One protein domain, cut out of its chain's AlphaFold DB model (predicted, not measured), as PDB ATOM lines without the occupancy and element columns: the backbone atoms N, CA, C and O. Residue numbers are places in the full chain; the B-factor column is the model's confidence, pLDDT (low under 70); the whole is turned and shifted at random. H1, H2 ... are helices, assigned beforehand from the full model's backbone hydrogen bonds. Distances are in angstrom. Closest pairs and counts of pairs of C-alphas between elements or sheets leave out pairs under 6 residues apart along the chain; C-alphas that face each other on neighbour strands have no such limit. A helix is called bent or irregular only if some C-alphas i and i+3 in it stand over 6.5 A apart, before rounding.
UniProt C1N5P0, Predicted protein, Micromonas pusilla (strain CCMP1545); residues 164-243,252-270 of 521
ATOM      1  N   PRO A 164     328.985 241.856 399.817       46.19
ATOM      2  CA  PRO A 164     330.367 242.135 399.466       46.19
ATOM      3  C   PRO A 164     330.391 243.303 398.476       46.19
ATOM      4  O   PRO A 164     329.858 243.197 397.373       46.19
ATOM      5  N   VAL A 165     330.981 244.429 398.885       49.00
ATOM      6  CA  VAL A 165     331.456 245.436 397.932       49.00
ATOM      7  C   VAL A 165     332.553 244.763 397.129       49.00
ATOM      8  O   VAL A 165     333.324 243.970 397.672       49.00
ATOM      9  N   LEU A 166     332.592 245.050 395.836       53.12
ATOM     10  CA  LEU A 166     333.603 244.538 394.931       53.12
ATOM     11  C   LEU A 166     334.937 245.236 395.255       53.12
ATOM     12  O   LEU A 166     335.346 246.186 394.601       53.12
ATOM     13  N   ALA A 167     335.554 244.820 396.356       46.97
ATOM     14  CA  ALA A 167     336.909 245.160 396.730       46.97
ATOM     15  C   ALA A 167     337.796 244.075 396.120       46.97
ATOM     16  O   ALA A 167     337.748 242.922 396.550       46.97
ATOM     17  N   TYR A 168     338.517 244.422 395.059       60.50
ATOM     18  CA  TYR A 168     339.672 243.649 394.631       60.50
ATOM     19  C   TYR A 168     340.892 244.554 394.707       60.50
ATOM     20  O   TYR A 168     340.921 245.626 394.106       60.50
ATOM     21  N   GLU A 169     341.921 244.123 395.420       63.97
ATOM     22  CA  GLU A 169     343.264 244.664 395.231       63.97
ATOM     23  C   GLU A 169     343.978 243.795 394.181       63.97
ATOM     24  O   GLU A 169     344.504 242.719 394.472       63.97
ATOM     25  N   LEU A 170     343.961 244.236 392.915       72.00
ATOM     26  CA  LEU A 170     344.683 243.553 391.824       72.00
ATOM     27  C   LEU A 170     346.139 244.022 391.681       72.00
ATOM     28  O   LEU A 170     346.864 243.531 390.813       72.00
ATOM     29  N   ASP A 171     346.581 244.963 392.513       69.50
ATOM     30  CA  ASP A 171     347.920 245.554 392.430       69.50
ATOM     31  C   ASP A 171     349.031 244.540 392.703       69.50
ATOM     32  O   ASP A 171     350.136 244.671 392.181       69.50
ATOM     33  N   GLN A 172     348.715 243.482 393.452       74.00
ATOM     34  CA  GLN A 172     349.646 242.398 393.769       74.00
ATOM     35  C   GLN A 172     349.576 241.233 392.769       74.00
ATOM     36  O   GLN A 172     350.304 240.248 392.891       74.00
ATOM     37  N   CYS A 173     348.704 241.318 391.761       76.81
ATOM     38  CA  CYS A 173     348.613 240.323 390.701       76.81
ATOM     39  C   CYS A 173     349.739 240.499 389.678       76.81
ATOM     40  O   CYS A 173     350.168 241.611 389.364       76.81
ATOM     41  N   THR A 174     350.158 239.395 389.052       84.25
ATOM     42  CA  THR A 174     350.982 239.481 387.838       84.25
ATOM     43  C   THR A 174     350.238 240.275 386.760       84.25
ATOM     44  O   THR A 174     349.007 240.247 386.699       84.25
ATOM     45  N   SER A 175     350.964 240.961 385.874       80.31
ATOM     46  CA  SER A 175     350.353 241.762 384.799       80.31
ATOM     47  C   SER A 175     349.371 240.952 383.943       80.31
ATOM     48  O   SER A 175     348.301 241.453 383.602       80.31
ATOM     49  N   SER A 176     349.695 239.683 383.665       83.75
ATOM     50  CA  SER A 176     348.813 238.756 382.947       83.75
ATOM     51  C   SER A 176     347.534 238.459 383.733       83.75
ATOM     52  O   SER A 176     346.440 238.630 383.197       83.75
ATOM     53  N   CYS A 177     347.647 238.074 385.006       86.75
ATOM     54  CA  CYS A 177     346.485 237.807 385.848       86.75
ATOM     55  C   CYS A 177     345.595 239.052 386.003       86.75
ATOM     56  O   CYS A 177     344.385 238.966 385.813       86.75
ATOM     57  N   ARG A 178     346.196 240.221 386.251       87.19
ATOM     58  CA  ARG A 178     345.487 241.503 386.357       87.19
ATOM     59  C   ARG A 178     344.709 241.841 385.085       87.19
ATOM     60  O   ARG A 178     343.555 242.248 385.174       87.19
ATOM     61  N   GLY A 179     345.312 241.646 383.911       87.38
ATOM     62  CA  GLY A 179     344.641 241.863 382.627       87.38
ATOM     63  C   GLY A 179     343.406 240.977 382.458       87.38
ATOM     64  O   GLY A 179     342.330 241.472 382.135       87.38
ATOM     65  N   HIS A 180     343.529 239.681 382.761       93.19
ATOM     66  CA  HIS A 180     342.394 238.759 382.688       93.19
ATOM     67  C   HIS A 180     341.338 239.008 383.771       93.19
ATOM     68  O   HIS A 180     340.154 238.812 383.508       93.19
ATOM     69  N   ALA A 181     341.730 239.472 384.957       89.62
ATOM     70  CA  ALA A 181     340.791 239.856 386.005       89.62
ATOM     71  C   ALA A 181     339.957 241.079 385.604       89.62
ATOM     72  O   ALA A 181     338.733 241.043 385.718       89.62
ATOM     73  N   ASN A 182     340.589 242.116 385.046       88.12
ATOM     74  CA  ASN A 182     339.877 243.283 384.520       88.12
ATOM     75  C   ASN A 182     338.937 242.910 383.366       88.12
ATOM     76  O   ASN A 182     337.795 243.366 383.338       88.12
ATOM     77  N   LEU A 183     339.383 242.037 382.454       91.19
ATOM     78  CA  LEU A 183     338.538 241.527 381.374       91.19
ATOM     79  C   LEU A 183     337.332 240.748 381.920       91.19
ATOM     80  O   LEU A 183     336.209 240.963 381.480       91.19
ATOM     81  N   ALA A 184     337.535 239.884 382.917       93.44
ATOM     82  CA  ALA A 184     336.445 239.144 383.545       93.44
ATOM     83  C   ALA A 184     335.426 240.072 384.217       93.44
ATOM     84  O   ALA A 184     334.225 239.899 384.026       93.44
ATOM     85  N   VAL A 185     335.892 241.089 384.947       91.81
ATOM     86  CA  VAL A 185     335.017 242.110 385.540       91.81
ATOM     87  C   VAL A 185     334.222 242.838 384.457       91.81
ATOM     88  O   VAL A 185     333.019 243.021 384.629       91.81
ATOM     89  N   HIS A 186     334.850 243.215 383.341       89.25
ATOM     90  CA  HIS A 186     334.184 243.879 382.219       89.25
ATOM     91  C   HIS A 186     333.064 243.021 381.609       89.25
ATOM     92  O   HIS A 186     331.910 243.447 381.565       89.25
ATOM     93  N   GLU A 187     333.367 241.781 381.222       92.31
ATOM     94  CA  GLU A 187     332.376 240.868 380.630       92.31
ATOM     95  C   GLU A 187     331.217 240.576 381.589       92.31
ATOM     96  O   GLU A 187     330.046 240.504 381.207       92.31
ATOM     97  N   CYS A 188     331.527 240.451 382.878       93.88
ATOM     98  CA  CYS A 188     330.515 240.232 383.894       93.88
ATOM     99  C   CYS A 188     329.692 241.487 384.212       93.88
ATOM    100  O   CYS A 188     328.515 241.347 384.537       93.88
ATOM    101  N   LYS A 189     330.243 242.702 384.066       90.00
ATOM    102  CA  LYS A 189     329.469 243.953 384.139       90.00
ATOM    103  C   LYS A 189     328.395 243.988 383.052       90.00
ATOM    104  O   LYS A 189     327.245 244.274 383.372       90.00
ATOM    105  N   MET A 190     328.732 243.613 381.817       86.38
ATOM    106  CA  MET A 190     327.757 243.552 380.718       86.38
ATOM    107  C   MET A 190     326.594 242.608 381.043       86.38
ATOM    108  O   MET A 190     325.434 242.986 380.897       86.38
ATOM    109  N   TRP A 191     326.890 241.428 381.595       92.81
ATOM    110  CA  TRP A 191     325.859 240.504 382.076       92.81
ATOM    111  C   TRP A 191     325.034 241.057 383.253       92.81
ATOM    112  O   TRP A 191     323.834 240.795 383.344       92.81
ATOM    113  N   LEU A 192     325.639 241.808 384.177       89.31
ATOM    114  CA  LEU A 192     324.903 242.399 385.299       89.31
ATOM    115  C   LEU A 192     323.919 243.487 384.867       89.31
ATOM    116  O   LEU A 192     322.862 243.608 385.492       89.31
ATOM    117  N   LEU A 193     324.247 244.238 383.812       86.19
ATOM    118  CA  LEU A 193     323.341 245.216 383.212       86.19
ATOM    119  C   LEU A 193     322.099 244.531 382.631       86.19
ATOM    120  O   LEU A 193     320.987 245.030 382.820       86.19
ATOM    121  N   ASP A 194     322.271 243.365 382.001       82.94
ATOM    122  CA  ASP A 194     321.172 242.594 381.427       82.94
ATOM    123  C   ASP A 194     321.267 241.084 381.713       82.94
ATOM    124  O   ASP A 194     321.687 240.257 380.898       82.94
ATOM    125  N   LYS A 195     320.753 240.698 382.887       87.19
ATOM    126  CA  LYS A 195     320.717 239.294 383.324       87.19
ATOM    127  C   LYS A 195     319.853 238.383 382.440       87.19
ATOM    128  O   LYS A 195     319.908 237.166 382.631       87.19
ATOM    129  N   SER A 196     319.046 238.923 381.519       83.88
ATOM    130  CA  SER A 196     318.185 238.120 380.640       83.88
ATOM    131  C   SER A 196     318.953 237.458 379.490       83.88
ATOM    132  O   SER A 196     318.508 236.441 378.954       83.88
ATOM    133  N   HIS A 197     320.143 237.967 379.153       87.81
ATOM    134  CA  HIS A 197     320.953 237.452 378.055       87.81
ATOM    135  C   HIS A 197     321.829 236.274 378.497       87.81
ATOM    136  O   HIS A 197     322.944 236.437 378.998       87.81
ATOM    137  N   ALA A 198     321.363 235.050 378.227       88.12
ATOM    138  CA  ALA A 198     322.098 233.819 378.538       88.12
ATOM    139  C   ALA A 198     323.517 233.783 377.931       88.12
ATOM    140  O   ALA A 198     324.446 233.276 378.561       88.12
ATOM    141  N   ARG A 199     323.707 234.382 376.744       91.06
ATOM    142  CA  ARG A 199     325.020 234.499 376.086       91.06
ATOM    143  C   ARG A 199     326.000 235.367 376.881       91.06
ATOM    144  O   ARG A 199     327.165 235.016 376.985       91.06
ATOM    145  N   GLN A 200     325.547 236.464 377.485       91.12
ATOM    146  CA  GLN A 200     326.419 237.301 378.319       91.12
ATOM    147  C   GLN A 200     326.796 236.573 379.614       91.12
ATOM    148  O   GLN A 200     327.947 236.626 380.046       91.12
ATOM    149  N   LYS A 201     325.860 235.805 380.194       92.75
ATOM    150  CA  LYS A 201     326.146 234.940 381.349       92.75
ATOM    151  C   LYS A 201     327.228 233.905 381.020       92.75
ATOM    152  O   LYS A 201     328.119 233.680 381.839       92.75
ATOM    153  N   SER A 202     327.172 233.269 379.846       91.25
ATOM    154  CA  SER A 202     328.190 232.295 379.435       91.25
ATOM    155  C   SER A 202     329.547 232.946 379.147       91.25
ATOM    156  O   SER A 202     330.557 232.397 379.585       91.25
ATOM    157  N   THR A 203     329.583 234.126 378.517       93.88
ATOM    158  CA  THR A 203     330.823 234.900 378.322       93.88
ATOM    159  C   THR A 203     331.454 235.287 379.657       93.88
ATOM    160  O   THR A 203     332.616 234.976 379.892       93.88
ATOM    161  N   CYS A 204     330.678 235.850 380.588       95.00
ATOM    162  CA  CYS A 204     331.152 236.165 381.938       95.00
ATOM    163  C   CYS A 204     331.749 234.930 382.644       95.00
ATOM    164  O   CYS A 204     332.840 234.997 383.211       95.00
ATOM    165  N   ARG A 205     331.096 233.760 382.552       92.75
ATOM    166  CA  ARG A 205     331.638 232.499 383.097       92.75
ATOM    167  C   ARG A 205     332.959 232.088 382.453       92.75
ATOM    168  O   ARG A 205     333.851 231.624 383.165       92.75
ATOM    169  N   ALA A 206     333.071 232.212 381.132       92.25
ATOM    170  CA  ALA A 206     334.295 231.892 380.407       92.25
ATOM    171  C   ALA A 206     335.440 232.817 380.840       92.25
ATOM    172  O   ALA A 206     336.497 232.329 381.231       92.25
ATOM    173  N   SER A 207     335.195 234.124 380.916       94.25
ATOM    174  CA  SER A 207     336.207 235.101 381.326       94.25
ATOM    175  C   SER A 207     336.658 234.912 382.776       94.25
ATOM    176  O   SER A 207     337.846 235.018 383.070       94.25
ATOM    177  N   ILE A 208     335.748 234.547 383.688       92.69
ATOM    178  CA  ILE A 208     336.103 234.188 385.071       92.69
ATOM    179  C   ILE A 208     336.982 232.931 385.115       92.69
ATOM    180  O   ILE A 208     337.957 232.885 385.865       92.69
ATOM    181  N   ARG A 209     336.680 231.914 384.302       91.12
ATOM    182  CA  ARG A 209     337.508 230.703 384.190       91.12
ATOM    183  C   ARG A 209     338.904 231.028 383.655       91.12
ATOM    184  O   ARG A 209     339.885 230.531 384.208       91.12
ATOM    185  N   ASP A 210     338.993 231.872 382.634       90.94
ATOM    186  CA  ASP A 210     340.261 232.299 382.040       90.94
ATOM    187  C   ASP A 210     341.100 233.111 383.029       90.94
ATOM    188  O   ASP A 210     342.298 232.858 383.173       90.94
ATOM    189  N   MET A 211     340.466 234.024 383.776       92.94
ATOM    190  CA  MET A 211     341.088 234.726 384.898       92.94
ATOM    191  C   MET A 211     341.660 233.730 385.907       92.94
ATOM    192  O   MET A 211     342.854 233.778 386.189       92.94
ATOM    193  N   LEU A 212     340.854 232.799 386.421       88.62
ATOM    194  CA  LEU A 212     341.310 231.827 387.418       88.62
ATOM    195  C   LEU A 212     342.487 230.992 386.908       88.62
ATOM    196  O   LEU A 212     343.471 230.819 387.625       88.62
ATOM    197  N   HIS A 213     342.431 230.558 385.647       87.38
ATOM    198  CA  HIS A 213     343.521 229.830 385.012       87.38
ATOM    199  C   HIS A 213     344.809 230.665 384.945       87.38
ATOM    200  O   HIS A 213     345.891 230.184 385.270       87.38
ATOM    201  N   ARG A 214     344.715 231.930 384.531       89.25
ATOM    202  CA  ARG A 214     345.872 232.827 384.360       89.25
ATOM    203  C   ARG A 214     346.452 233.319 385.679       89.25
ATOM    204  O   ARG A 214     347.643 233.603 385.755       89.25
ATOM    205  N   CYS A 215     345.625 233.375 386.711       85.94
ATOM    206  CA  CYS A 215     346.015 233.723 388.068       85.94
ATOM    207  C   CYS A 215     346.548 232.525 388.869       85.94
ATOM    208  O   CYS A 215     346.872 232.683 390.042       85.94
ATOM    209  N   GLY A 216     346.639 231.333 388.263       84.75
ATOM    210  CA  GLY A 216     347.112 230.120 388.934       84.75
ATOM    211  C   GLY A 216     346.160 229.616 390.023       84.75
ATOM    212  O   GLY A 216     346.554 228.823 390.876       84.75
ATOM    213  N   VAL A 217     344.906 230.075 390.015       81.50
ATOM    214  CA  VAL A 217     343.868 229.642 390.949       81.50
ATOM    215  C   VAL A 217     343.221 228.391 390.367       81.50
ATOM    216  O   VAL A 217     342.137 228.420 389.785       81.50
ATOM    217  N   HIS A 218     343.938 227.279 390.470       72.00
ATOM    218  CA  HIS A 218     343.447 225.975 390.054       72.00
ATOM    219  C   HIS A 218     342.882 225.230 391.261       72.00
ATOM    220  O   HIS A 218     343.493 225.197 392.329       72.00
ATOM    221  N   SER A 219     341.715 224.611 391.084       59.72
ATOM    222  CA  SER A 219     341.319 223.508 391.955       59.72
ATOM    223  C   SER A 219     342.322 222.376 391.724       59.72
ATOM    224  O   SER A 219     342.659 222.088 390.575       59.72
ATOM    225  N   HIS A 220     342.805 221.746 392.794       55.94
ATOM    226  CA  HIS A 220     343.664 220.560 392.701       55.94
ATOM    227  C   HIS A 220     342.975 219.373 392.001       55.94
ATOM    228  O   HIS A 220     343.648 218.409 391.634       55.94
ATOM    229  N   ASP A 221     341.667 219.462 391.752       53.97
ATOM    230  CA  ASP A 221     340.933 218.497 390.945       53.97
ATOM    231  C   ASP A 221     341.218 218.742 389.459       53.97
ATOM    232  O   ASP A 221     340.573 219.533 388.764       53.97
ATOM    233  N   HIS A 222     342.264 218.070 388.985       48.88
ATOM    234  CA  HIS A 222     342.643 218.015 387.585       48.88
ATOM    235  C   HIS A 222     341.470 217.505 386.728       48.88
ATOM    236  O   HIS A 222     340.970 216.406 386.942       48.88
ATOM    237  N   TYR A 223     341.116 218.292 385.706       47.91
ATOM    238  CA  TYR A 223     340.137 218.019 384.644       47.91
ATOM    239  C   TYR A 223     338.648 218.126 385.007       47.91
ATOM    240  O   TYR A 223     338.007 217.171 385.425       47.91
ATOM    241  N   GLY A 224     338.061 219.268 384.638       47.62
ATOM    242  CA  GLY A 224     336.633 219.363 384.328       47.62
ATOM    243  C   GLY A 224     335.946 220.505 385.053       47.62
ATOM    244  O   GLY A 224     335.869 220.478 386.269       47.62
ATOM    245  N   GLU A 225     335.486 221.498 384.278       54.34
ATOM    246  CA  GLU A 225     334.371 222.450 384.491       54.34
ATOM    247  C   GLU A 225     334.219 223.216 385.834       54.34
ATOM    248  O   GLU A 225     333.486 224.201 385.911       54.34
ATOM    249  N   HIS A 226     334.985 222.883 386.868       53.34
ATOM    250  CA  HIS A 226     334.834 223.309 388.257       53.34
ATOM    251  C   HIS A 226     335.878 224.346 388.683       53.34
ATOM    252  O   HIS A 226     336.138 224.509 389.869       53.34
ATOM    253  N   SER A 227     336.456 225.093 387.735       53.53
ATOM    254  CA  SER A 227     337.387 226.206 388.024       53.53
ATOM    255  C   SER A 227     336.853 227.183 389.080       53.53
ATOM    256  O   SER A 227     337.597 227.598 389.957       53.53
ATOM    257  N   VAL A 228     335.547 227.464 389.076       56.31
ATOM    258  CA  VAL A 228     334.886 228.352 390.047       56.31
ATOM    259  C   VAL A 228     334.974 227.809 391.486       56.31
ATOM    260  O   VAL A 228     335.054 228.587 392.435       56.31
ATOM    261  N   ARG A 229     335.080 226.483 391.667       60.62
ATOM    262  CA  ARG A 229     335.276 225.863 392.987       60.62
ATOM    263  C   ARG A 229     336.669 226.086 393.571       60.62
ATOM    264  O   ARG A 229     336.862 225.859 394.754       60.62
ATOM    265  N   ALA A 230     337.633 226.581 392.795       62.69
ATOM    266  CA  ALA A 230     338.974 226.886 393.299       62.69
ATOM    267  C   ALA A 230     338.983 227.997 394.373       62.69
ATOM    268  O   ALA A 230     339.966 228.161 395.099       62.69
ATOM    269  N   CYS A 231     337.885 228.750 394.484       71.38
ATOM    270  CA  CYS A 231     337.658 229.729 395.543       71.38
ATOM    271  C   CYS A 231     336.768 229.195 396.687       71.38
ATOM    272  O   CYS A 231     336.563 229.898 397.672       71.38
ATOM    273  N   GLU A 232     336.264 227.955 396.619       67.81
ATOM    274  CA  GLU A 232     335.518 227.342 397.725       67.81
ATOM    275  C   GLU A 232     336.435 227.122 398.936       67.81
ATOM    276  O   GLU A 232     337.537 226.593 398.824       67.81
ATOM    277  N   GLY A 233     335.991 227.562 400.115       61.78
ATOM    278  CA  GLY A 233     336.760 227.456 401.360       61.78
ATOM    279  C   GLY A 233     337.698 228.634 401.644       61.78
ATOM    280  O   GLY A 233     338.101 228.809 402.794       61.78
ATOM    281  N   LYS A 234     337.974 229.509 400.666       65.69
ATOM    282  CA  LYS A 234     338.582 230.821 400.941       65.69
ATOM    283  C   LYS A 234     337.489 231.711 401.534       65.69
ATOM    284  O   LYS A 234     336.485 231.993 400.890       65.69
ATOM    285  N   ALA A 235     337.603 232.037 402.820       52.78
ATOM    286  CA  ALA A 235     336.494 232.597 403.589       52.78
ATOM    287  C   ALA A 235     335.903 233.861 402.935       52.78
ATOM    288  O   ALA A 235     336.595 234.862 402.803       52.78
ATOM    289  N   GLN A 236     334.589 233.867 402.670       50.16
ATOM    290  CA  GLN A 236     333.824 235.044 402.206       50.16
ATOM    291  C   GLN A 236     334.008 236.293 403.098       50.16
ATOM    292  O   GLN A 236     333.749 237.411 402.668       50.16
ATOM    293  N   ARG A 237     334.442 236.105 404.354       40.09
ATOM    294  CA  ARG A 237     334.692 237.163 405.349       40.09
ATOM    295  C   ARG A 237     336.146 237.639 405.425       40.09
ATOM    296  O   ARG A 237     336.392 238.608 406.134       40.09
ATOM    297  N   ALA A 238     337.088 237.000 404.728       42.50
ATOM    298  CA  ALA A 238     338.454 237.521 404.617       42.50
ATOM    299  C   ALA A 238     338.494 238.845 403.829       42.50
ATOM    300  O   ALA A 238     339.411 239.633 403.998       42.50
ATOM    301  N   PHE A 239     337.442 239.128 403.056       48.97
ATOM    302  CA  PHE A 239     337.351 240.264 402.139       48.97
ATOM    303  C   PHE A 239     336.654 241.498 402.743       48.97
ATOM    304  O   PHE A 239     336.223 242.395 402.027       48.97
ATOM    305  N   VAL A 240     336.516 241.557 404.075       37.28
ATOM    306  CA  VAL A 240     336.014 242.742 404.790       37.28
ATOM    307  C   VAL A 240     337.070 243.235 405.774       37.28
ATOM    308  O   VAL A 240     336.985 242.984 406.976       37.28
ATOM    309  N   LYS A 241     338.061 243.954 405.242       32.94
ATOM    310  CA  LYS A 241     338.518 245.283 405.690       32.94
ATOM    311  C   LYS A 241     339.857 245.600 405.027       32.94
ATOM    312  O   LYS A 241     340.796 244.828 405.164       32.94
ATOM    313  N   LEU A 242     339.937 246.804 404.453       36.66
ATOM    314  CA  LEU A 242     341.145 247.626 404.298       36.66
ATOM    315  C   LEU A 242     341.844 247.789 405.663       36.66
ATOM    316  O   LEU A 242     341.751 248.820 406.326       36.66
ATOM    317  N   GLY A 243     342.449 246.718 406.155       32.16
ATOM    318  CA  GLY A 243     343.121 246.639 407.435       32.16
ATOM    319  C   GLY A 243     344.333 245.757 407.242       32.16
ATOM    320  O   GLY A 243     344.178 244.543 407.221       32.16
ATOM    321  N   GLY A 252     347.613 238.154 398.792       53.72
ATOM    322  CA  GLY A 252     347.599 237.536 397.473       53.72
ATOM    323  C   GLY A 252     346.558 238.192 396.568       53.72
ATOM    324  O   GLY A 252     345.472 238.537 397.019       53.72
ATOM    325  N   CYS A 253     346.891 238.320 395.283       64.50
ATOM    326  CA  CYS A 253     345.984 238.694 394.202       64.50
ATOM    327  C   CYS A 253     344.531 238.222 394.446       64.50
ATOM    328  O   CYS A 253     344.240 237.022 394.386       64.50
ATOM    329  N   GLU A 254     343.619 239.157 394.740       76.19
ATOM    330  CA  GLU A 254     342.283 238.860 395.283       76.19
ATOM    331  C   GLU A 254     341.254 238.440 394.215       76.19
ATOM    332  O   GLU A 254     340.085 238.828 394.230       76.19
ATOM    333  N   THR A 255     341.645 237.593 393.267       84.69
ATOM    334  CA  THR A 255     340.753 237.164 392.176       84.69
ATOM    335  C   THR A 255     339.554 236.355 392.666       84.69
ATOM    336  O   THR A 255     338.520 236.325 392.003       84.69
ATOM    337  N   CYS A 256     339.640 235.732 393.847       83.94
ATOM    338  CA  CYS A 256     338.496 235.051 394.455       83.94
ATOM    339  C   CYS A 256     337.412 236.012 394.960       83.94
ATOM    340  O   CYS A 256     336.244 235.626 394.976       83.94
ATOM    341  N   GLY A 257     337.751 237.263 395.295       83.31
ATOM    342  CA  GLY A 257     336.755 238.289 395.617       83.31
ATOM    343  C   GLY A 257     335.849 238.581 394.417       83.31
ATOM    344  O   GLY A 257     334.624 238.600 394.549       83.31
ATOM    345  N   VAL A 258     336.447 238.677 393.224       86.75
ATOM    346  CA  VAL A 258     335.732 238.835 391.946       86.75
ATOM    347  C   VAL A 258     334.773 237.667 391.707       86.75
ATOM    348  O   VAL A 258     333.598 237.879 391.404       86.75
ATOM    349  N   VAL A 259     335.242 236.427 391.893       88.44
ATOM    350  CA  VAL A 259     334.408 235.225 391.729       88.44
ATOM    351  C   VAL A 259     333.208 235.256 392.669       88.44
ATOM    352  O   VAL A 259     332.073 235.153 392.208       88.44
ATOM    353  N   HIS A 260     333.439 235.440 393.971       83.06
ATOM    354  CA  HIS A 260     332.367 235.413 394.964       83.06
ATOM    355  C   HIS A 260     331.350 236.536 394.774       83.06
ATOM    356  O   HIS A 260     330.157 236.316 394.994       83.06
ATOM    357  N   TYR A 261     331.793 237.716 394.336       86.31
ATOM    358  CA  TYR A 261     330.890 238.813 394.007       86.31
ATOM    359  C   TYR A 261     329.884 238.402 392.923       86.31
ATOM    360  O   TYR A 261     328.669 238.532 393.109       86.31
ATOM    361  N   PHE A 262     330.367 237.850 391.806       89.44
ATOM    362  CA  PHE A 262     329.485 237.452 390.710       89.44
ATOM    363  C   PHE A 262     328.691 236.178 391.024       89.44
ATOM    364  O   PHE A 262     327.531 236.066 390.620       89.44
ATOM    365  N   GLU A 263     329.247 235.240 391.801       86.62
ATOM    366  CA  GLU A 263     328.493 234.103 392.345       86.62
ATOM    367  C   GLU A 263     327.293 234.579 393.170       86.62
ATOM    368  O   GLU A 263     326.180 234.110 392.934       86.62
ATOM    369  N   ALA A 264     327.484 235.566 394.056       83.06
ATOM    370  CA  ALA A 264     326.408 236.171 394.842       83.06
ATOM    371  C   ALA A 264     325.345 236.872 393.974       83.06
ATOM    372  O   ALA A 264     324.246 237.152 394.446       83.06
ATOM    373  N   HIS A 265     325.655 237.156 392.705       85.19
ATOM    374  CA  HIS A 265     324.728 237.742 391.734       85.19
ATOM    375  C   HIS A 265     324.053 236.706 390.819       85.19
ATOM    376  O   HIS A 265     323.311 237.103 389.914       85.19
ATOM    377  N   GLY A 266     324.267 235.406 391.060       88.69
ATOM    378  CA  GLY A 266     323.642 234.303 390.319       88.69
ATOM    379  C   GLY A 266     324.494 233.743 389.177       88.69
ATOM    380  O   GLY A 266     323.982 233.035 388.300       88.69
ATOM    381  N   LEU A 267     325.803 234.040 389.144       88.50
ATOM    382  CA  LEU A 267     326.702 233.492 388.119       88.50
ATOM    383  C   LEU A 267     326.809 231.968 388.232       88.50
ATOM    384  O   LEU A 267     326.961 231.275 387.225       88.50
ATOM    385  N   ARG A 268     326.699 231.446 389.456       79.12
ATOM    386  CA  ARG A 268     326.947 230.049 389.813       79.12
ATOM    387  C   ARG A 268     325.838 229.090 389.384       79.12
ATOM    388  O   ARG A 268     326.108 227.912 389.176       79.12
ATOM    389  N   ASP A 269     324.623 229.594 389.187       66.00
ATOM    390  CA  ASP A 269     323.470 228.736 388.939       66.00
ATOM    391  C   ASP A 269     323.527 228.173 387.522       66.00
ATOM    392  O   ASP A 269     323.160 228.834 386.538       66.00
ATOM    393  N   ALA A 270     324.037 226.942 387.416       51.94
ATOM    394  CA  ALA A 270     323.458 225.973 386.499       51.94
ATOM    395  C   ALA A 270     321.944 226.136 386.622       51.94
ATOM    396  O   ALA A 270     321.419 226.174 387.737       51.94
TER     397      ALA A 270
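This is residues 164 to 243 and 252 to 270 of the 521 residues of the protein "Predicted protein" of Micromonas pusilla (strain CCMP1545) (UniProt C1N5P0). Two long helices, H1 and H2, form a helical hairpin, and the shorter helix H4 packs nearly aligned over one side of it, the three centres making a triangle. The very short H3 packs near the end of H2 and on H4, and two long loops lie before and after it. The printed part has 99 residues with four named helices, in the order H1, H2, H3, H4, and no named strand; the class is all helix. It is compact, with a radius of gyration of the C-alphas of 12.8 A, and spans 37 by 32 by 26 A.

H1, residues 175 to 193, begins at C-alpha 175 (350.353, 241.762, 384.799) and is 27.3 A long. H2, residues 198 to 214, is 24.5 A long. H3 is residues 227 to 231; it is neither bent nor irregular, but only just: C-alphas 228 and 231 are 6.3 A apart. H4, residues 255 to 263, is 12.6 A long and ends at C-alpha 263 (328.493, 234.103, 392.345).

H1 and H2 touch as a hairpin at a shallow tilt of 16 degrees, opposite ways; their closest C-alphas, of Cys 188 and Cys 204, are 4.6 A apart. H4 touches H1, with residues 181 to 188 of H1 alone, at a shallow tilt of 13 degrees, the same way; the closest C-alphas are Ala 181 and Thr 255, 6.7 A. H2 and H4 only just touch, with 3 pairs of C-alphas within 8 A. H3 touches H4, closest C-alphas Cys 231 and Cys 256, 5.5 A. H3 also touches H2, with residues 208 to 213 of H2 alone, closest C-alphas Arg 209 and Ser 227, 5.9 A. H1 and H3 are apart. In H1, H2 and H4 every O i to N i+4 pair is within hydrogen-bond range; in H3 0 of 1 is, and 2 of 2 O i to N i+3 pairs are.

The two C-alphas farthest apart, of Arg 199 and Gly 243, are 38.2 A apart. Residues 244 to 251 are not printed, and C-alphas 243 and 252 are 14.2 A apart across the cut. The link from H2 to H3 is long. Residues 219 to 230 and 232 to 243 are among those with pLDDT under 70.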